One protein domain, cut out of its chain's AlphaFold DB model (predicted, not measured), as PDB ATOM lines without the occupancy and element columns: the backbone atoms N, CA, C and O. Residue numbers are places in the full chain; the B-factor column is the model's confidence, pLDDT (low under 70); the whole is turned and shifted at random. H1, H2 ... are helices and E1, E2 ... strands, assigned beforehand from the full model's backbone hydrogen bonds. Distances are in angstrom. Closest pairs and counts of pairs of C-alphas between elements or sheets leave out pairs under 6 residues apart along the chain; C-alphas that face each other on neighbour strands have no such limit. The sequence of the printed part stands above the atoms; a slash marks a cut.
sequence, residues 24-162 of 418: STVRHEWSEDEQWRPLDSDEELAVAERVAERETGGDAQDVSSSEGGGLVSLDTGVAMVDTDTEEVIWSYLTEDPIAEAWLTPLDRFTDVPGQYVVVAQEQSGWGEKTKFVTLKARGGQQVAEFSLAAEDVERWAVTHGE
ATOM      1  N   SER A  24      22.589 -39.121  -2.144       50.12
ATOM      2  CA  SER A  24      21.476 -39.416  -3.045       50.12
ATOM      3  C   SER A  24      21.256 -40.927  -3.113       50.12
ATOM      4  O   SER A  24      22.218 -41.701  -3.176       50.12
ATOM      5  N   THR A  25      19.999 -41.363  -3.104       61.66
ATOM      6  CA  THR A  25      19.677 -42.783  -3.279       61.66
ATOM      7  C   THR A  25      19.267 -43.010  -4.721       61.66
ATOM      8  O   THR A  25      18.268 -42.454  -5.165       61.66
ATOM      9  N   VAL A  26      20.035 -43.835  -5.432       57.25
ATOM     10  CA  VAL A  26      19.641 -44.343  -6.748       57.25
ATOM     11  C   VAL A  26      19.135 -45.765  -6.566       57.25
ATOM     12  O   VAL A  26      19.877 -46.642  -6.111       57.25
ATOM     13  N   ARG A  27      17.856 -45.995  -6.869       63.31
ATOM     14  CA  ARG A  27      17.296 -47.348  -6.948       63.31
ATOM     15  C   ARG A  27      17.357 -47.793  -8.403       63.31
ATOM     16  O   ARG A  27      16.843 -47.096  -9.267       63.31
ATOM     17  N   HIS A  28      17.976 -48.946  -8.643       51.97
ATOM     18  CA  HIS A  28      18.024 -49.585  -9.953       51.97
ATOM     19  C   HIS A  28      17.356 -50.955  -9.868       51.97
ATOM     20  O   HIS A  28      17.853 -51.837  -9.162       51.97
ATOM     21  N   GLU A  29      16.273 -51.147 -10.609       54.19
ATOM     22  CA  GLU A  29      15.792 -52.467 -11.010       54.19
ATOM     23  C   GLU A  29      15.846 -52.486 -12.539       54.19
ATOM     24  O   GLU A  29      15.220 -51.670 -13.199       54.19
ATOM     25  N   TRP A  30      16.723 -53.319 -13.109       53.81
ATOM     26  CA  TRP A  30      16.968 -53.327 -14.550       53.81
ATOM     27  C   TRP A  30      16.999 -54.742 -15.110       53.81
ATOM     28  O   TRP A  30      17.636 -55.638 -14.541       53.81
ATOM     29  N   SER A  31      16.360 -54.897 -16.267       48.31
ATOM     30  CA  SER A  31      16.424 -56.057 -17.146       48.31
ATOM     31  C   SER A  31      16.863 -55.607 -18.546       48.31
ATOM     32  O   SER A  31      16.269 -54.697 -19.119       48.31
ATOM     33  N   GLU A  32      17.879 -56.261 -19.130       49.50
ATOM     34  CA  GLU A  32      18.301 -56.045 -20.536       49.50
ATOM     35  C   GLU A  32      17.196 -56.357 -21.553       49.50
ATOM     36  O   GLU A  32      17.279 -55.926 -22.703       49.50
ATOM     37  N   ASP A  33      16.183 -57.118 -21.137       49.72
ATOM     38  CA  ASP A  33      15.157 -57.674 -22.011       49.72
ATOM     39  C   ASP A  33      13.851 -56.847 -22.036       49.72
ATOM     40  O   ASP A  33      12.925 -57.205 -22.767       49.72
ATOM     41  N   GLU A  34      13.747 -55.757 -21.264       56.88
ATOM     42  CA  GLU A  34      12.536 -54.923 -21.204       56.88
ATOM     43  C   GLU A  34      12.517 -53.850 -22.305       56.88
ATOM     44  O   GLU A  34      13.439 -53.045 -22.469       56.88
ATOM     45  N   GLN A  35      11.456 -53.882 -23.117       58.94
ATOM     46  CA  GLN A  35      11.201 -52.904 -24.171       58.94
ATOM     47  C   GLN A  35      10.480 -51.699 -23.572       58.94
ATOM     48  O   GLN A  35       9.263 -51.713 -23.437       58.94
ATOM     49  N   TRP A  36      11.238 -50.659 -23.243       69.50
ATOM     50  CA  TRP A  36      10.690 -49.361 -22.852       69.50
ATOM     51  C   TRP A  36      10.146 -48.625 -24.076       69.50
ATOM     52  O   TRP A  36      10.769 -48.657 -25.146       69.50
ATOM     53  N   ARG A  37       9.001 -47.960 -23.914       74.12
ATOM     54  CA  ARG A  37       8.413 -47.103 -24.943       74.12
ATOM     55  C   ARG A  37       8.104 -45.713 -24.383       74.12
ATOM     56  O   ARG A  37       7.773 -45.602 -23.204       74.12
ATOM     57  N   PRO A  38       8.174 -44.676 -25.227       72.50
ATOM     58  CA  PRO A  38       7.635 -43.366 -24.899       72.50
ATOM     59  C   PRO A  38       6.149 -43.407 -24.554       72.50
ATOM     60  O   PRO A  38       5.412 -44.254 -25.070       72.50
ATOM     61  N   LEU A  39       5.728 -42.446 -23.736       78.56
ATOM     62  CA  LEU A  39       4.320 -42.202 -23.441       78.56
ATOM     63  C   LEU A  39       3.662 -41.519 -24.637       78.56
ATOM     64  O   LEU A  39       4.285 -40.662 -25.267       78.56
ATOM     65  N   ASP A  40       2.433 -41.915 -24.959       72.50
ATOM     66  CA  ASP A  40       1.722 -41.477 -26.158       72.50
ATOM     67  C   ASP A  40       0.385 -40.762 -25.906       72.50
ATOM     68  O   ASP A  40      -0.273 -40.312 -26.857       72.50
ATOM     69  N   SER A  41      -0.016 -40.638 -24.636       75.56
ATOM     70  CA  SER A  41      -1.301 -40.065 -24.244       75.56
ATOM     71  C   SER A  41      -1.299 -39.426 -22.852       75.56
ATOM     72  O   SER A  41      -0.579 -39.844 -21.948       75.56
ATOM     73  N   ASP A  42      -2.203 -38.462 -22.650       80.25
ATOM     74  CA  ASP A  42      -2.432 -37.806 -21.353       80.25
ATOM     75  C   ASP A  42      -2.793 -38.802 -20.235       80.25
ATOM     76  O   ASP A  42      -2.506 -38.573 -19.061       80.25
ATOM     77  N   GLU A  43      -3.438 -39.921 -20.587       86.00
ATOM     78  CA  GLU A  43      -3.764 -40.980 -19.629       86.00
ATOM     79  C   GLU A  43      -2.497 -41.672 -19.116       86.00
ATOM     80  O   GLU A  43      -2.393 -41.927 -17.916       86.00
ATOM     81  N   GLU A  44      -1.523 -41.925 -19.992       86.50
ATOM     82  CA  GLU A  44      -0.232 -42.501 -19.619       86.50
ATOM     83  C   GLU A  44       0.602 -41.530 -18.780       86.50
ATOM     84  O   GLU A  44       1.149 -41.944 -17.758       86.50
ATOM     85  N   LEU A  45       0.612 -40.236 -19.121       87.06
ATOM     86  CA  LEU A  45       1.259 -39.200 -18.301       87.06
ATOM     87  C   LEU A  45       0.679 -39.185 -16.872       87.06
ATOM     88  O   LEU A  45       1.419 -39.245 -15.890       87.06
ATOM     89  N   ALA A  46      -0.651 -39.247 -16.740       89.62
ATOM     90  CA  ALA A  46      -1.337 -39.309 -15.444       89.62
ATOM     91  C   ALA A  46      -1.174 -40.656 -14.702       89.62
ATOM     92  O   ALA A  46      -1.452 -40.768 -13.498       89.62
ATOM     93  N   VAL A  47      -0.805 -41.734 -15.399       93.06
ATOM     94  CA  VAL A  47      -0.388 -42.993 -14.763       93.06
ATOM     95  C   VAL A  47       1.028 -42.846 -14.221       93.06
ATOM     96  O   VAL A  47       1.245 -43.191 -13.058       93.06
ATOM     97  N   ALA A  48       1.949 -42.289 -15.011       92.75
ATOM     98  CA  ALA A  48       3.337 -42.085 -14.618       92.75
ATOM     99  C   ALA A  48       3.448 -41.237 -13.343       92.75
ATOM    100  O   ALA A  48       4.052 -41.683 -12.366       92.75
ATOM    101  N   GLU A  49       2.764 -40.089 -13.312       94.31
ATOM    102  CA  GLU A  49       2.673 -39.193 -12.149       94.31
ATOM    103  C   GLU A  49       2.295 -39.966 -10.874       94.31
ATOM    104  O   GLU A  49       3.039 -40.037  -9.895       94.31
ATOM    105  N   ARG A  50       1.159 -40.665 -10.926       96.19
ATOM    106  CA  ARG A  50       0.583 -41.399  -9.793       96.19
ATOM    107  C   ARG A  50       1.469 -42.542  -9.304       96.19
ATOM    108  O   ARG A  50       1.481 -42.843  -8.108       96.19
ATOM    109  N   VAL A  51       2.134 -43.246 -10.219       96.00
ATOM    110  CA  VAL A  51       3.055 -44.340  -9.879       96.00
ATOM    111  C   VAL A  51       4.285 -43.775  -9.176       96.00
ATOM    112  O   VAL A  51       4.651 -44.285  -8.113       96.00
ATOM    113  N   ALA A  52       4.866 -42.693  -9.700       95.19
ATOM    114  CA  ALA A  52       6.014 -42.036  -9.089       95.19
ATOM    115  C   ALA A  52       5.694 -41.526  -7.677       95.19
ATOM    116  O   ALA A  52       6.422 -41.864  -6.741       95.19
ATOM    117  N   GLU A  53       4.579 -40.814  -7.479       95.50
ATOM    118  CA  GLU A  53       4.151 -40.336  -6.153       95.50
ATOM    119  C   GLU A  53       3.957 -41.492  -5.160       95.50
ATOM    120  O   GLU A  53       4.407 -41.448  -4.010       95.50
ATOM    121  N   ARG A  54       3.313 -42.580  -5.607       95.88
ATOM    122  CA  ARG A  54       3.040 -43.767  -4.783       95.88
ATOM    123  C   ARG A  54       4.317 -44.456  -4.305       95.88
ATOM    124  O   ARG A  54       4.332 -44.980  -3.188       95.88
ATOM    125  N   GLU A  55       5.341 -44.531  -5.151       94.62
ATOM    126  CA  GLU A  55       6.534 -45.350  -4.898       94.62
ATOM    127  C   GLU A  55       7.725 -44.577  -4.344       94.62
ATOM    128  O   GLU A  55       8.506 -45.140  -3.571       94.62
ATOM    129  N   THR A  56       7.852 -43.298  -4.693       91.69
ATOM    130  CA  THR A  56       8.923 -42.426  -4.190       91.69
ATOM    131  C   THR A  56       8.496 -41.648  -2.948       91.69
ATOM    132  O   THR A  56       9.324 -41.389  -2.074       91.69
ATOM    133  N   GLY A  57       7.201 -41.335  -2.826       89.31
ATOM    134  CA  GLY A  57       6.646 -40.514  -1.753       89.31
ATOM    135  C   GLY A  57       6.877 -39.006  -1.907       89.31
ATOM    136  O   GLY A  57       6.562 -38.291  -0.957       89.31
ATOM    137  N   GLY A  58       7.433 -38.548  -3.038       88.31
ATOM    138  CA  GLY A  58       7.518 -37.129  -3.411       88.31
ATOM    139  C   GLY A  58       6.281 -36.667  -4.184       88.31
ATOM    140  O   GLY A  58       5.593 -37.496  -4.781       88.31
ATOM    141  N   ASP A  59       6.012 -35.362  -4.165       91.88
ATOM    142  CA  ASP A  59       4.897 -34.755  -4.905       91.88
ATOM    143  C   ASP A  59       5.355 -34.430  -6.337       91.88
ATOM    144  O   ASP A  59       6.367 -33.739  -6.526       91.88
ATOM    145  N   ALA A  60       4.617 -34.908  -7.343       92.69
ATOM    146  CA  ALA A  60       4.948 -34.649  -8.739       92.69
ATOM    147  C   ALA A  60       4.744 -33.170  -9.100       92.69
ATOM    148  O   ALA A  60       3.769 -32.536  -8.697       92.69
ATOM    149  N   GLN A  61       5.709 -32.615  -9.830       89.19
ATOM    150  CA  GLN A  61       5.690 -31.240 -10.333       89.19
ATOM    151  C   GLN A  61       5.427 -31.203 -11.834       89.19
ATOM    152  O   GLN A  61       4.698 -30.330 -12.298       89.19
ATOM    153  N   ASP A  62       6.013 -32.149 -12.566       88.25
ATOM    154  CA  ASP A  62       5.902 -32.237 -14.016       88.25
ATOM    155  C   ASP A  62       6.103 -33.681 -14.498       88.25
ATOM    156  O   ASP A  62       6.732 -34.496 -13.811       88.25
ATOM    157  N   VAL A  63       5.564 -33.995 -15.676       88.69
ATOM    158  CA  VAL A  63       5.757 -35.276 -16.358       88.69
ATOM    159  C   VAL A  63       6.042 -35.039 -17.831       88.69
ATOM    160  O   VAL A  63       5.223 -34.474 -18.548       88.69
ATOM    161  N   SER A  64       7.156 -35.589 -18.296       85.50
ATOM    162  CA  SER A  64       7.560 -35.543 -19.699       85.50
ATOM    163  C   SER A  64       7.709 -36.952 -20.261       85.50
ATOM    164  O   SER A  64       8.048 -37.907 -19.547       85.50
ATOM    165  N   SER A  65       7.482 -37.102 -21.562       84.69
ATOM    166  CA  SER A  65       7.723 -38.374 -22.232       84.69
ATOM    167  C   SER A  65       9.225 -38.522 -22.507       84.69
ATOM    168  O   SER A  65       9.912 -37.554 -22.820       84.69
ATOM    169  N   SER A  66       9.780 -39.728 -22.359       82.56
ATOM    170  CA  SER A  66      11.200 -40.011 -22.628       82.56
ATOM    171  C   SER A  66      11.395 -41.328 -23.387       82.56
ATOM    172  O   SER A  66      10.502 -42.175 -23.452       82.56
ATOM    173  N   GLU A  67      12.602 -41.562 -23.913       77.19
ATOM    174  CA  GLU A  67      12.950 -42.848 -24.540       77.19
ATOM    175  C   GLU A  67      12.844 -44.052 -23.584       77.19
ATOM    176  O   GLU A  67      12.790 -45.199 -24.034       77.19
ATOM    177  N   GLY A  68      12.872 -43.795 -22.272       74.94
ATOM    178  CA  GLY A  68      12.843 -44.797 -21.212       74.94
ATOM    179  C   GLY A  68      11.480 -44.980 -20.543       74.94
ATOM    180  O   GLY A  68      11.397 -45.809 -19.645       74.94
ATOM    181  N   GLY A  69      10.446 -44.237 -20.950       86.94
ATOM    182  CA  GLY A  69       9.148 -44.173 -20.267       86.94
ATOM    183  C   GLY A  69       8.784 -42.743 -19.864       86.94
ATOM    184  O   GLY A  69       9.267 -41.785 -20.467       86.94
ATOM    185  N   GLY A  70       7.948 -42.583 -18.840       90.19
ATOM    186  CA  GLY A  70       7.593 -41.273 -18.293       90.19
ATOM    187  C   GLY A  70       8.639 -40.766 -17.312       90.19
ATOM    188  O   GLY A  70       8.822 -41.376 -16.258       90.19
ATOM    189  N   LEU A  71       9.291 -39.643 -17.625       92.06
ATOM    190  CA  LEU A  71      10.086 -38.925 -16.638       92.06
ATOM    191  C   LEU A  71       9.145 -38.093 -15.772       92.06
ATOM    192  O   LEU A  71       8.471 -37.202 -16.271       92.06
ATOM    193  N   VAL A  72       9.146 -38.350 -14.472       93.56
ATOM    194  CA  VAL A  72       8.414 -37.559 -13.484       93.56
ATOM    195  C   VAL A  72       9.403 -36.709 -12.699       93.56
ATOM    196  O   VAL A  72      10.294 -37.245 -12.032       93.56
ATOM    197  N   SER A  73       9.231 -35.391 -12.766       91.50
ATOM    198  CA  SER A  73       9.907 -34.437 -11.893       91.50
ATOM    199  C   SER A  73       9.158 -34.347 -10.567       91.50
ATOM    200  O   SER A  73       7.939 -34.172 -10.539       91.50
ATOM    201  N   LEU A  74       9.873 -34.502  -9.458       93.31
ATOM    202  CA  LEU A  74       9.348 -34.480  -8.095       93.31
ATOM    203  C   LEU A  74       9.996 -33.320  -7.334       93.31
ATOM    204  O   LEU A  74      11.126 -32.923  -7.619       93.31
ATOM    205  N   ASP A  75       9.343 -32.851  -6.275       89.38
ATOM    206  CA  ASP A  75       9.906 -31.858  -5.347       89.38
ATOM    207  C   ASP A  75      11.282 -32.254  -4.753       89.38
ATOM    208  O   ASP A  75      12.091 -31.409  -4.364       89.38
ATOM    209  N   THR A  76      11.551 -33.557  -4.696       89.25
ATOM    210  CA  THR A  76      12.704 -34.189  -4.040       89.25
ATOM    211  C   THR A  76      13.531 -35.061  -4.979       89.25
ATOM    212  O   THR A  76      14.450 -35.759  -4.539       89.25
ATOM    213  N   GLY A  77      13.218 -35.096  -6.270       92.81
ATOM    214  CA  GLY A  77      13.823 -36.090  -7.143       92.81
ATOM    215  C   GLY A  77      13.350 -36.077  -8.583       92.81
ATOM    216  O   GLY A  77      12.519 -35.285  -9.002       92.81
ATOM    217  N   VAL A  78      13.862 -37.039  -9.328       94.69
ATOM    218  CA  VAL A  78      13.250 -37.466 -10.582       94.69
ATOM    219  C   VAL A  78      13.038 -38.970 -10.538       94.69
ATOM    220  O   VAL A  78      13.808 -39.702  -9.903       94.69
ATOM    221  N   ALA A  79      12.004 -39.443 -11.215       95.44
ATOM    222  CA  ALA A  79      11.723 -40.861 -11.371       95.44
ATOM    223  C   ALA A  79      11.416 -41.177 -12.829       95.44
ATOM    224  O   ALA A  79      10.735 -40.414 -13.500       95.44
ATOM    225  N   MET A  80      11.900 -42.319 -13.302       94.00
ATOM    226  CA  MET A  80      11.490 -42.877 -14.580       94.00
ATOM    227  C   MET A  80      10.483 -43.987 -14.338       94.00
ATOM    228  O   MET A  80      10.750 -44.913 -13.564       94.00
ATOM    229  N   VAL A  81       9.338 -43.887 -14.998       92.44
ATOM    230  CA  VAL A  81       8.211 -44.796 -14.821       92.44
ATOM    231  C   VAL A  81       7.908 -45.522 -16.117       92.44
ATOM    232  O   VAL A  81       7.788 -44.908 -17.176       92.44
ATOM    233  N   ASP A  82       7.705 -46.829 -16.003       90.31
ATOM    234  CA  ASP A  82       7.074 -47.618 -17.046       90.31
ATOM    235  C   ASP A  82       5.571 -47.715 -16.772       90.31
ATOM    236  O   ASP A  82       5.127 -48.251 -15.754       90.31
ATOM    237  N   THR A  83       4.771 -47.169 -17.684       87.56
ATOM    238  CA  THR A  83       3.310 -47.166 -17.575       87.56
ATOM    239  C   THR A  83       2.681 -48.508 -17.933       87.56
ATOM    240  O   THR A  83       1.548 -48.753 -17.526       87.56
ATOM    241  N   ASP A  84       3.387 -49.390 -18.649       86.25
ATOM    242  CA  ASP A  84       2.887 -50.727 -18.985       86.25
ATOM    243  C   ASP A  84       2.981 -51.674 -17.778       86.25
ATOM    244  O   ASP A  84       2.076 -52.482 -17.540       86.25
ATOM    245  N   THR A  85       4.061 -51.567 -16.998       89.69
ATOM    246  CA  THR A  85       4.245 -52.328 -15.750       89.69
ATOM    247  C   THR A  85       3.705 -51.603 -14.514       89.69
ATOM    248  O   THR A  85       3.450 -52.255 -13.501       89.69
ATOM    249  N   GLU A  86       3.444 -50.295 -14.611       93.00
ATOM    250  CA  GLU A  86       3.100 -49.403 -13.494       93.00
ATOM    251  C   GLU A  86       4.147 -49.422 -12.362       93.00
ATOM    252  O   GLU A  86       3.784 -49.361 -11.179       93.00
ATOM    253  N   GLU A  87       5.432 -49.499 -12.717       91.88
ATOM    254  CA  GLU A  87       6.563 -49.559 -11.782       91.88
ATOM    255  C   GLU A  87       7.575 -48.424 -12.028       91.88
ATOM    256  O   GLU A  87       7.775 -47.957 -13.153       91.88
ATOM    257  N   VAL A  88       8.243 -47.974 -10.957       93.19
ATOM    258  CA  VAL A  88       9.401 -47.073 -11.072       93.19
ATOM    259  C   VAL A  88      10.627 -47.882 -11.498       93.19
ATOM    260  O   VAL A  88      11.161 -48.664 -10.708       93.19
ATOM    261  N   ILE A  89      11.122 -47.635 -12.714       90.19
ATOM    262  CA  ILE A  89      12.318 -48.284 -13.277       90.19
ATOM    263  C   ILE A  89      13.558 -47.863 -12.484       90.19
ATOM    264  O   ILE A  89      14.359 -48.670 -12.000       90.19
ATOM    265  N   TRP A  90      13.717 -46.549 -12.348       93.56
ATOM    266  CA  TRP A  90      14.776 -45.941 -11.568       93.56
ATOM    267  C   TRP A  90      14.309 -44.606 -11.005       93.56
ATOM    268  O   TRP A  90      13.412 -43.952 -11.530       93.56
ATOM    269  N   SER A  91      14.924 -44.196  -9.905       95.12
ATOM    270  CA  SER A  91      14.712 -42.869  -9.333       95.12
ATOM    271  C   SER A  91      16.017 -42.312  -8.807       95.12
ATOM    272  O   SER A  91      16.903 -43.055  -8.373       95.12
ATOM    273  N   TYR A  92      16.115 -40.992  -8.856       93.81
ATOM    274  CA  TYR A  92      17.185 -40.212  -8.272       93.81
ATOM    275  C   TYR A  92      16.563 -39.249  -7.264       93.81
ATOM    276  O   TYR A  92      15.939 -38.262  -7.646       93.81
ATOM    277  N   LEU A  93      16.700 -39.576  -5.977       93.12
ATOM    278  CA  LEU A  93      16.113 -38.812  -4.877       93.12
ATOM    279  C   LEU A  93      17.199 -38.104  -4.062       93.12
ATOM    280  O   LEU A  93      18.258 -38.680  -3.770       93.12
ATOM    281  N   THR A  94      16.906 -36.871  -3.664       88.31
ATOM    282  CA  THR A  94      17.764 -35.967  -2.894       88.31
ATOM    283  C   THR A  94      17.033 -35.454  -1.648       88.31
ATOM    284  O   THR A  94      15.807 -35.438  -1.587       88.31
ATOM    285  N   GLU A  95      17.793 -35.085  -0.612       84.31
ATOM    286  CA  GLU A  95      17.238 -34.402   0.567       84.31
ATOM    287  C   GLU A  95      17.035 -32.903   0.326       84.31
ATOM    288  O   GLU A  95      16.138 -32.301   0.917       84.31
ATOM    289  N   ASP A  96      17.888 -32.308  -0.512       83.44
ATOM    290  CA  ASP A  96      17.739 -30.930  -0.965       83.44
ATOM    291  C   ASP A  96      16.662 -30.871  -2.061       83.44
ATOM    292  O   ASP A  96      16.627 -31.776  -2.902       83.44
ATOM    293  N   PRO A  97      15.802 -29.836  -2.074       80.75
ATOM    294  CA  PRO A  97      14.758 -29.704  -3.077       80.75
ATOM    295  C   PRO A  97      15.358 -29.558  -4.477       80.75
ATOM    296  O   PRO A  97      16.412 -28.938  -4.675       80.75
ATOM    297  N   ILE A  98      14.659 -30.125  -5.452       78.94
ATOM    298  CA  ILE A  98      14.957 -29.884  -6.859       78.94
ATOM    299  C   ILE A  98      14.335 -28.552  -7.254       78.94
ATOM    300  O   ILE A  98      13.161 -28.303  -6.988       78.94
ATOM    301  N   ALA A  99      15.147 -27.700  -7.873       72.50
ATOM    302  CA  ALA A  99      14.653 -26.498  -8.527       72.50
ATOM    303  C   ALA A  99      13.950 -26.874  -9.831       72.50
ATOM    304  O   ALA A  99      12.860 -26.388 -10.106       72.50
ATOM    305  N   GLU A 100      14.586 -27.748 -10.617       75.38
ATOM    306  CA  GLU A 100      14.110 -28.093 -11.951       75.38
ATOM    307  C   GLU A 100      14.740 -29.390 -12.471       75.38
ATOM    308  O   GLU A 100      15.831 -29.791 -12.043       75.38
ATOM    309  N   ALA A 101      14.062 -30.042 -13.409       79.12
ATOM    310  CA  ALA A 101      14.593 -31.181 -14.134       79.12
ATOM    311  C   ALA A 101      14.153 -31.129 -15.592       79.12
ATOM    312  O   ALA A 101      13.009 -30.794 -15.877       79.12
ATOM    313  N   TRP A 102      15.050 -31.512 -16.496       75.69
ATOM    314  CA  TRP A 102      14.813 -31.413 -17.932       75.69
ATOM    315  C   TRP A 102      15.276 -32.650 -18.676       75.69
ATOM    316  O   TRP A 102      16.258 -33.296 -18.291       75.69
ATOM    317  N   LEU A 103      14.608 -32.928 -19.793       76.19
ATOM    318  CA  LEU A 103      15.056 -33.900 -20.777       76.19
ATOM    319  C   LEU A 103      15.818 -33.217 -21.898       76.19
ATOM    320  O   LEU A 103      15.382 -32.232 -22.488       76.19
ATOM    321  N   THR A 104      16.951 -33.804 -22.256       71.00
ATOM    322  CA  THR A 104      17.636 -33.420 -23.483       71.00
ATOM    323  C   THR A 104      16.839 -33.916 -24.690       71.00
ATOM    324  O   THR A 104      16.096 -34.897 -24.577       71.00
ATOM    325  N   PRO A 105      17.026 -33.325 -25.880       66.62
ATOM    326  CA  PRO A 105      16.517 -33.914 -27.115       66.62
ATOM    327  C   PRO A 105      17.066 -35.334 -27.286       66.62
ATOM    328  O   PRO A 105      18.216 -35.601 -26.911       66.62
ATOM    329  N   LEU A 106      16.270 -36.243 -27.851       67.06
ATOM    330  CA  LEU A 106      16.714 -37.612 -28.099       67.06
ATOM    331  C   LEU A 106      17.683 -37.641 -29.289       67.06
ATOM    332  O   LEU A 106      17.343 -37.250 -30.406       67.06
ATOM    333  N   ASP A 107      18.898 -38.138 -29.063       59.09
ATOM    334  CA  ASP A 107      19.885 -38.337 -30.120       59.09
ATOM    335  C   ASP A 107      19.886 -39.777 -30.611       59.09
ATOM    336  O   ASP A 107      20.187 -40.694 -29.855       59.09
ATOM    337  N   ARG A 108      19.545 -39.986 -31.888       59.16
ATOM    338  CA  ARG A 108      19.723 -41.277 -32.574       59.16
ATOM    339  C   ARG A 108      20.711 -41.231 -33.740       59.16
ATOM    340  O   ARG A 108      20.864 -42.232 -34.437       59.16
ATOM    341  N   PHE A 109      21.348 -40.086 -33.981       50.78
ATOM    342  CA  PHE A 109      22.244 -39.870 -35.121       50.78
ATOM    343  C   PHE A 109      23.725 -39.864 -34.732       50.78
ATOM    344  O   PHE A 109      24.581 -39.796 -35.616       50.78
ATOM    345  N   THR A 110      24.045 -39.947 -33.441       50.22
ATOM    346  CA  THR A 110      25.409 -40.167 -32.954       50.22
ATOM    347  C   THR A 110      25.723 -41.642 -32.720       50.22
ATOM    348  O   THR A 110      24.847 -42.505 -32.686       50.22
ATOM    349  N   ASP A 111      27.017 -41.934 -32.563       42.56
ATOM    350  CA  ASP A 111      27.518 -43.279 -32.265       42.56
ATOM    351  C   ASP A 111      27.035 -43.802 -30.895       42.56
ATOM    352  O   ASP A 111      27.054 -45.010 -30.654       42.56
ATOM    353  N   VAL A 112      26.584 -42.904 -30.006       49.38
ATOM    354  CA  VAL A 112      26.007 -43.229 -28.694       49.38
ATOM    355  C   VAL A 112      24.619 -42.595 -28.609       49.38
ATOM    356  O   VAL A 112      24.470 -41.520 -28.030       49.38
ATOM    357  N   PRO A 113      23.601 -43.231 -29.206       58.56
ATOM    358  CA  PRO A 113      22.256 -42.706 -29.145       58.56
ATOM    359  C   PRO A 113      21.758 -42.713 -27.699       58.56
ATOM    360  O   PRO A 113      21.953 -43.693 -26.971       58.56
ATOM    361  N   GLY A 114      21.122 -41.627 -27.278       66.94
ATOM    362  CA  GLY A 114      20.574 -41.532 -25.936       66.94
ATOM    363  C   GLY A 114      19.942 -40.191 -25.620       66.94
ATOM    364  O   GLY A 114      20.210 -39.167 -26.250       66.94
ATOM    365  N   GLN A 115      19.092 -40.228 -24.606       74.81
ATOM    366  CA  GLN A 115      18.510 -39.068 -23.961       74.81
ATOM    367  C   GLN A 115      19.053 -38.964 -22.535       74.81
ATOM    368  O   GLN A 115      19.359 -39.971 -21.883       74.81
ATOM    369  N   TYR A 116      19.163 -37.745 -22.023       78.06
ATOM    370  CA  TYR A 116      19.641 -37.490 -20.673       78.06
ATOM    371  C   TYR A 116      18.626 -36.675 -19.888       78.06
ATOM    372  O   TYR A 116      17.856 -35.902 -20.450       78.06
ATOM    373  N   VAL A 117      18.667 -36.854 -18.574       80.50
ATOM    374  CA  VAL A 117      17.937 -36.054 -17.598       80.50
ATOM    375  C   VAL A 117      18.942 -35.157 -16.904       80.50
ATOM    376  O   VAL A 117      19.907 -35.660 -16.328       80.50
ATOM    377  N   VAL A 118      18.730 -33.848 -16.943       80.00
ATOM    378  CA  VAL A 118      19.534 -32.878 -16.198       80.00
ATOM    379  C   VAL A 118      18.712 -32.416 -15.005       80.00
ATOM    380  O   VAL A 118      17.582 -31.981 -15.172       80.00
ATOM    381  N   VAL A 119      19.268 -32.533 -13.804       80.00
ATOM    382  CA  VAL A 119      18.603 -32.199 -12.542       80.00
ATOM    383  C   VAL A 119      19.325 -31.035 -11.880       80.00
ATOM    384  O   VAL A 119      20.522 -31.137 -11.609       80.00
ATOM    385  N   ALA A 120      18.596 -29.965 -11.577       80.44
ATOM    386  CA  ALA A 120      19.054 -28.806 -10.825       80.44
ATOM    387  C   ALA A 120      18.621 -28.897  -9.356       80.44
ATOM    388  O   ALA A 120      17.435 -28.956  -9.045       80.44
ATOM    389  N   GLN A 121      19.579 -28.872  -8.435       82.69
ATOM    390  CA  GLN A 121      19.355 -28.981  -6.992       82.69
ATOM    391  C   GLN A 121      19.831 -27.728  -6.276       82.69
ATOM    392  O   GLN A 121      20.998 -27.348  -6.408       82.69
ATOM    393  N   GLU A 122      18.980 -27.124  -5.455       78.81
ATOM    394  CA  GLU A 122      19.404 -26.017  -4.599       78.81
ATOM    395  C   GLU A 122      20.219 -26.555  -3.418       78.81
ATOM    396  O   GLU A 122      19.686 -27.216  -2.532       78.81
ATOM    397  N   GLN A 123      21.522 -26.269  -3.358       73.94
ATOM    398  CA  GLN A 123      22.327 -26.682  -2.212       73.94
ATOM    399  C   GLN A 123      22.210 -25.677  -1.073       73.94
ATOM    400  O   GLN A 123      22.682 -24.536  -1.148       73.94
ATOM    401  N   SER A 124      21.650 -26.134   0.043       61.88
ATOM    402  CA  SER A 124      21.559 -25.342   1.262       61.88
ATOM    403  C   SER A 124      22.912 -25.321   2.014       61.88
ATOM    404  O   SER A 124      23.388 -26.326   2.542       61.88
ATOM    405  N   GLY A 125      23.601 -24.166   2.069       61.16
ATOM    406  CA  GLY A 125      24.958 -24.096   2.641       61.16
ATOM    407  C   GLY A 125      25.625 -22.712   2.692       61.16
ATOM    408  O   GLY A 125      25.006 -21.680   2.450       61.16
ATOM    409  N   TRP A 126      26.913 -22.666   3.074       40.53
ATOM    410  CA  TRP A 126      27.709 -21.426   3.039       40.53
ATOM    411  C   TRP A 126      28.055 -21.076   1.584       40.53
ATOM    412  O   TRP A 126      29.045 -21.570   1.047       40.53
ATOM    413  N   GLY A 127      27.239 -20.196   0.999       58.44
ATOM    414  CA  GLY A 127      27.239 -19.845  -0.420       58.44
ATOM    415  C   GLY A 127      26.109 -20.594  -1.118       58.44
ATOM    416  O   GLY A 127      26.138 -21.819  -1.146       58.44
ATOM    417  N   GLU A 128      25.113 -19.865  -1.622       66.69
ATOM    418  CA  GLU A 128      24.040 -20.445  -2.433       66.69
ATOM    419  C   GLU A 128      24.684 -21.010  -3.699       66.69
ATOM    420  O   GLU A 128      25.364 -20.289  -4.437       66.69
ATOM    421  N   LYS A 129      24.561 -22.321  -3.889       74.31
ATOM    422  CA  LYS A 129      25.030 -23.012  -5.082       74.31
ATOM    423  C   LYS A 129      23.910 -23.883  -5.611       74.31
ATOM    424  O   LYS A 129      23.199 -24.489  -4.816       74.31
ATOM    425  N   THR A 130      23.814 -24.007  -6.924       73.12
ATOM    426  CA  THR A 130      22.967 -25.025  -7.543       73.12
ATOM    427  C   THR A 130      23.859 -26.140  -8.039       73.12
ATOM    428  O   THR A 130      24.844 -25.905  -8.745       73.12
ATOM    429  N   LYS A 131      23.553 -27.356  -7.604       79.06
ATOM    430  CA  LYS A 131      24.199 -28.572  -8.072       79.06
ATOM    431  C   LYS A 131      23.427 -29.096  -9.271       79.06
ATOM    432  O   LYS A 131      22.211 -29.216  -9.216       79.06
ATOM    433  N   PHE A 132      24.153 -29.439 -10.320       77.12
ATOM    434  CA  PHE A 132      23.602 -30.054 -11.511       77.12
ATOM    435  C   PHE A 132      24.065 -31.493 -11.591       77.12
ATOM    436  O   PHE A 132      25.246 -31.783 -11.386       77.12
ATOM    437  N   VAL A 133      23.125 -32.388 -11.866       78.06
ATOM    438  CA  VAL A 133      23.372 -33.819 -12.012       78.06
ATOM    439  C   VAL A 133      22.778 -34.271 -13.323       78.06
ATOM    440  O   VAL A 133      21.599 -34.045 -13.572       78.06
ATOM    441  N   THR A 134      23.582 -34.942 -14.141       77.50
ATOM    442  CA  THR A 134      23.101 -35.499 -15.402       77.50
ATOM    443  C   THR A 134      23.022 -37.010 -15.314       77.50
ATOM    444  O   THR A 134      23.989 -37.671 -14.920       77.50
ATOM    445  N   LEU A 135      21.874 -37.557 -15.698       79.19
ATOM    446  CA  LEU A 135      21.539 -38.974 -15.655       79.19
ATOM    447  C   LEU A 135      21.215 -39.471 -17.067       79.19
ATOM    448  O   LEU A 135      20.603 -38.753 -17.852       79.19
ATOM    449  N   LYS A 136      21.561 -40.716 -17.400       80.94
ATOM    450  CA  LYS A 136      21.038 -41.371 -18.615       80.94
ATOM    451  C   LYS A 136      19.540 -41.636 -18.445       80.94
ATOM    452  O   LYS A 136      19.179 -42.351 -17.511       80.94
ATOM    453  N   ALA A 137      18.686 -41.153 -19.350       82.25
ATOM    454  CA  ALA A 137      17.230 -41.311 -19.235       82.25
ATOM    455  C   ALA A 137      16.814 -42.787 -19.150       82.25
ATOM    456  O   ALA A 137      16.004 -43.175 -18.315       82.25
ATOM    457  N   ARG A 138      17.452 -43.659 -19.934       82.25
ATOM    458  CA  ARG A 138      17.122 -45.089 -19.949       82.25
ATOM    459  C   ARG A 138      17.494 -45.861 -18.677       82.25
ATOM    460  O   ARG A 138      16.919 -46.911 -18.419       82.25
ATOM    461  N   GLY A 139      18.487 -45.405 -17.910       81.94
ATOM    462  CA  GLY A 139      19.088 -46.217 -16.838       81.94
ATOM    463  C   GLY A 139      19.308 -45.510 -15.505       81.94
ATOM    464  O   GLY A 139      19.762 -46.145 -14.552       81.94
ATOM    465  N   GLY A 140      19.064 -44.202 -15.436       83.06
ATOM    466  CA  GLY A 140      19.288 -43.383 -14.246       83.06
ATOM    467  C   GLY A 140      20.751 -43.290 -13.823       83.06
ATOM    468  O   GLY A 140      21.044 -42.861 -12.711       83.06
ATOM    469  N   GLN A 141      21.691 -43.743 -14.660       82.00
ATOM    470  CA  GLN A 141      23.110 -43.703 -14.329       82.00
ATOM    471  C   GLN A 141      23.596 -42.264 -14.391       82.00
ATOM    472  O   GLN A 141      23.514 -41.630 -15.443       82.00
ATOM    473  N   GLN A 142      24.128 -41.778 -13.272       79.19
ATOM    474  CA  GLN A 142      24.796 -40.489 -13.215       79.19
ATOM    475  C   GLN A 142      26.057 -40.517 -14.077       79.19
ATOM    476  O   GLN A 142      26.926 -41.368 -13.889       79.19
ATOM    477  N   VAL A 143      26.134 -39.576 -15.012       65.81
ATOM    478  CA  VAL A 143      27.253 -39.421 -15.951       65.81
ATOM    479  C   VAL A 143      28.046 -38.143 -15.708       65.81
ATOM    480  O   VAL A 143      29.225 -38.098 -16.031       65.81
ATOM    481  N   ALA A 144      27.430 -37.125 -15.105       63.81
ATOM    482  CA  ALA A 144      28.102 -35.882 -14.750       63.81
ATOM    483  C   ALA A 144      27.504 -35.263 -13.484       63.81
ATOM    484  O   ALA A 144      26.329 -35.459 -13.166       63.81
ATOM    485  N   GLU A 145      28.332 -34.501 -12.774       72.81
ATOM    486  CA  GLU A 145      27.926 -33.652 -11.659       72.81
ATOM    487  C   GLU A 145      28.828 -32.422 -11.583       72.81
ATOM    488  O   GLU A 145      30.051 -32.535 -11.673       72.81
ATOM    489  N   PHE A 146      28.229 -31.253 -11.378       65.75
ATOM    490  CA  PHE A 146      28.951 -30.014 -11.095       65.75
ATOM    491  C   PHE A 146      28.105 -29.086 -10.223       65.75
ATOM    492  O   PHE A 146      26.956 -29.379  -9.891       65.75
ATOM    493  N   SER A 147      28.676 -27.973  -9.770       71.38
ATOM    494  CA  SER A 147      27.947 -26.998  -8.958       71.38
ATOM    495  C   SER A 147      28.354 -25.585  -9.318       71.38
ATOM    496  O   SER A 147      29.541 -25.289  -9.434       71.38
ATOM    497  N   LEU A 148      27.369 -24.702  -9.421       66.25
ATOM    498  CA  LEU A 148      27.560 -23.297  -9.755       66.25
ATOM    499  C   LEU A 148      27.107 -22.419  -8.604       66.25
ATOM    500  O   LEU A 148      26.196 -22.788  -7.871       66.25
ATOM    501  N   ALA A 149      27.756 -21.271  -8.416       68.31
ATOM    502  CA  ALA A 149      27.271 -20.271  -7.471       68.31
ATOM    503  C   ALA A 149      25.932 -19.709  -7.960       68.31
ATOM    504  O   ALA A 149      25.746 -19.576  -9.160       68.31
ATOM    505  N   ALA A 150      25.011 -19.347  -7.066       64.88
ATOM    506  CA  ALA A 150      23.690 -18.836  -7.446       64.88
ATOM    507  C   ALA A 150      23.762 -17.633  -8.409       64.88
ATOM    508  O   ALA A 150      22.988 -17.550  -9.358       64.88
ATOM    509  N   GLU A 151      24.767 -16.767  -8.241       60.91
ATOM    510  CA  GLU A 151      25.058 -15.643  -9.150       60.91
ATOM    511  C   GLU A 151      25.485 -16.067 -10.570       60.91
ATOM    512  O   GLU A 151      25.402 -15.277 -11.513       60.91
ATOM    513  N   ASP A 152      25.939 -17.310 -10.723       56.66
ATOM    514  CA  ASP A 152      26.254 -17.960 -11.994       56.66
ATOM    515  C   ASP A 152      25.121 -18.890 -12.460       56.66
ATOM    516  O   ASP A 152      25.092 -19.244 -13.632       56.66
ATOM    517  N   VAL A 153      24.176 -19.263 -11.587       51.25
ATOM    518  CA  VAL A 153      23.007 -20.104 -11.913       51.25
ATOM    519  C   VAL A 153      21.939 -19.305 -12.634       51.25
ATOM    520  O   VAL A 153      21.436 -19.784 -13.641       51.25
ATOM    521  N   GLU A 154      21.679 -18.058 -12.227       47.62
ATOM    522  CA  GLU A 154      20.895 -17.115 -13.050       47.62
ATOM    523  C   GLU A 154      21.514 -16.941 -14.455       47.62
ATOM    524  O   GLU A 154      20.826 -16.604 -15.413       47.62
ATOM    525  N   ARG A 155      22.818 -17.230 -14.587       45.75
ATOM    526  CA  ARG A 155      23.591 -17.223 -15.836       45.75
ATOM    527  C   ARG A 155      23.742 -18.611 -16.492       45.75
ATOM    528  O   ARG A 155      24.298 -18.674 -17.585       45.75
ATOM    529  N   TRP A 156      23.286 -19.700 -15.853       42.19
ATOM    530  CA  TRP A 156      23.438 -21.097 -16.309       42.19
ATOM    531  C   TRP A 156      22.120 -21.843 -16.543       42.19
ATOM    532  O   TRP A 156      22.051 -22.604 -17.505       42.19
ATOM    533  N   ALA A 157      21.076 -21.612 -15.727       41.44
ATOM    534  CA  ALA A 157      19.739 -22.235 -15.845       41.44
ATOM    535  C   ALA A 157      19.144 -22.091 -17.252       41.44
ATOM    536  O   ALA A 157      18.369 -22.908 -17.725       41.44
ATOM    537  N   VAL A 158      19.648 -21.087 -17.944       46.56
ATOM    538  CA  VAL A 158      19.519 -20.832 -19.353       46.56
ATOM    539  C   VAL A 158      19.737 -22.113 -20.234       46.56
ATOM    540  O   VAL A 158      18.953 -22.380 -21.133       46.56
ATOM    541  N   THR A 159      20.724 -22.994 -20.037       43.81
ATOM    542  CA  THR A 159      21.138 -23.907 -21.141       43.81
ATOM    543  C   THR A 159      20.425 -25.260 -21.295       43.81
ATOM    544  O   THR A 159      20.514 -25.842 -22.376       43.81
ATOM    545  N   HIS A 160      19.733 -25.792 -20.286       43.97
ATOM    546  CA  HIS A 160      19.306 -27.205 -20.323       43.97
ATOM    547  C   HIS A 160      17.802 -27.472 -20.292       43.97
ATOM    548  O   HIS A 160      17.436 -28.641 -20.222       43.97
ATOM    549  N   GLY A 161      16.954 -26.457 -20.483       35.53
ATOM    550  CA  GLY A 161      15.552 -26.730 -20.798       35.53
ATOM    551  C   GLY A 161      14.703 -25.586 -21.318       35.53
ATOM    552  O   GLY A 161      13.782 -25.888 -22.047       35.53
ATOM    553  N   GLU A 162      15.034 -24.318 -21.074       34.84
ATOM    554  CA  GLU A 162      14.378 -23.165 -21.717       34.84
ATOM    555  C   GLU A 162      15.176 -21.903 -21.344       34.84
ATOM    556  O   GLU A 162      15.315 -21.546 -20.173       34.84
TER     557      GLU A 162
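This is residues 24 to 162 of the 418 residues of an uncharacterized protein of Nocardiopsaceae bacterium YIM 96095 (UniProt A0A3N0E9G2). Two antiparallel sheets are partly face to face as a loose-edged sandwich; the first sheet, E1 E5 E4 E3 E2, curls round helix H1 on its other face, and the second, E6 E7 E8 E9, reaches beyond the first with E8 and E9. The loop of residues 108 to 113 sticks out from the body, and small H2 sits at the end of E9, followed by a tail to residue 162. The printed part has 139 residues with two named helices and nine named strands, in the order E1 H1 E2 E3 E4 E5 E6 E7 E8 E9 H2, of the mixed class. The whole is compact, with a radius of gyration of the C-alphas of 14.7 A and spans of 44 by 37 by 26 A.

Find C-alpha 25 at (19.677, -42.783, -3.279), where E1 begins; it runs over residues 25 to 28. Go on to C-alpha 42 at (-2.432, -37.806, -21.353): there H1 begins, residues 42 to 56, 21.1 A from first to last C-alpha. Next come four strands: E2, residues 60 to 66, 16.1 A; E3, residues 69 to 74, 15.6 A; E4, residues 77 to 82, 16.6 A; and E5, residues 87 to 93, 15.9 A. Then look for E6, residues 98 to 103, 14.5 A; E7, residues 116 to 123, 21.6 A; E8, residues 129 to 136, 23.2 A; and E9, residues 142 to 149, 21.2 A. H2, residues 150 to 153, follows directly and ends at C-alpha 153, at (23.007, -20.104, -11.913).

Begin with the twisted sheet in the order E1 E5 E4 E3 E2. At its edge strand E1, N 25 is 3.3 A from O 93 of E5, within hydrogen-bond range. E2 E3 E4 E5 form a meander, each strand the antiparallel neighbour of the one before; look at N 80 and O 90 between E4 and E5, 2.8 A, N 72 and O 79 between E3 and E4, 2.8 A, and N 64 and O 71 between E2 and E3, 2.9 A. H1 is on this sheet, giving two layers, a helix on one face of a sheet, and the sheet curls round it. Its closest C-alphas to E4 are those of Ala 48 and Val 81, 5.6 A apart. The second sheet, E6 E7 E8 E9, is a meander too, and twisted, with C-alphas up to 4.4 A off its best plane. Check N 102 and O 118 between E6 and E7, 2.9 A, N 119 and O 133 between E7 and E8, 2.8 A, and N 132 and O 146 between E8 and E9, 2.8 A. The two sheets form a sandwich, two sheets face to face, with strands at 8 degrees and the facing parts 9.7 A centre to centre; E3 and E6 come closest at the C-alphas of Ser 73 and Ala 101, 6.1 A. E9 and E4 are apart. H2 is on the second sheet at a height over the sheet of 8.4 A, only just over E8, with 3 of its C-alphas there. In H1, 10 of 11 O i to N i+4 pairs are within hydrogen-bond range; H2 is too short for such a pair.

The farthest C-alphas, those of Asp 33 and Trp 126, are 45.8 A apart. The printed part has no cut. The links from E1 to H1, 13 residues, and from E6 to E7, 12 residues, are long; the others are tight. The mean pLDDT of the printed part is 75.1, and 46 residues are under 70, among them residues 24 to 36, 105 to 114 and 148 to 162.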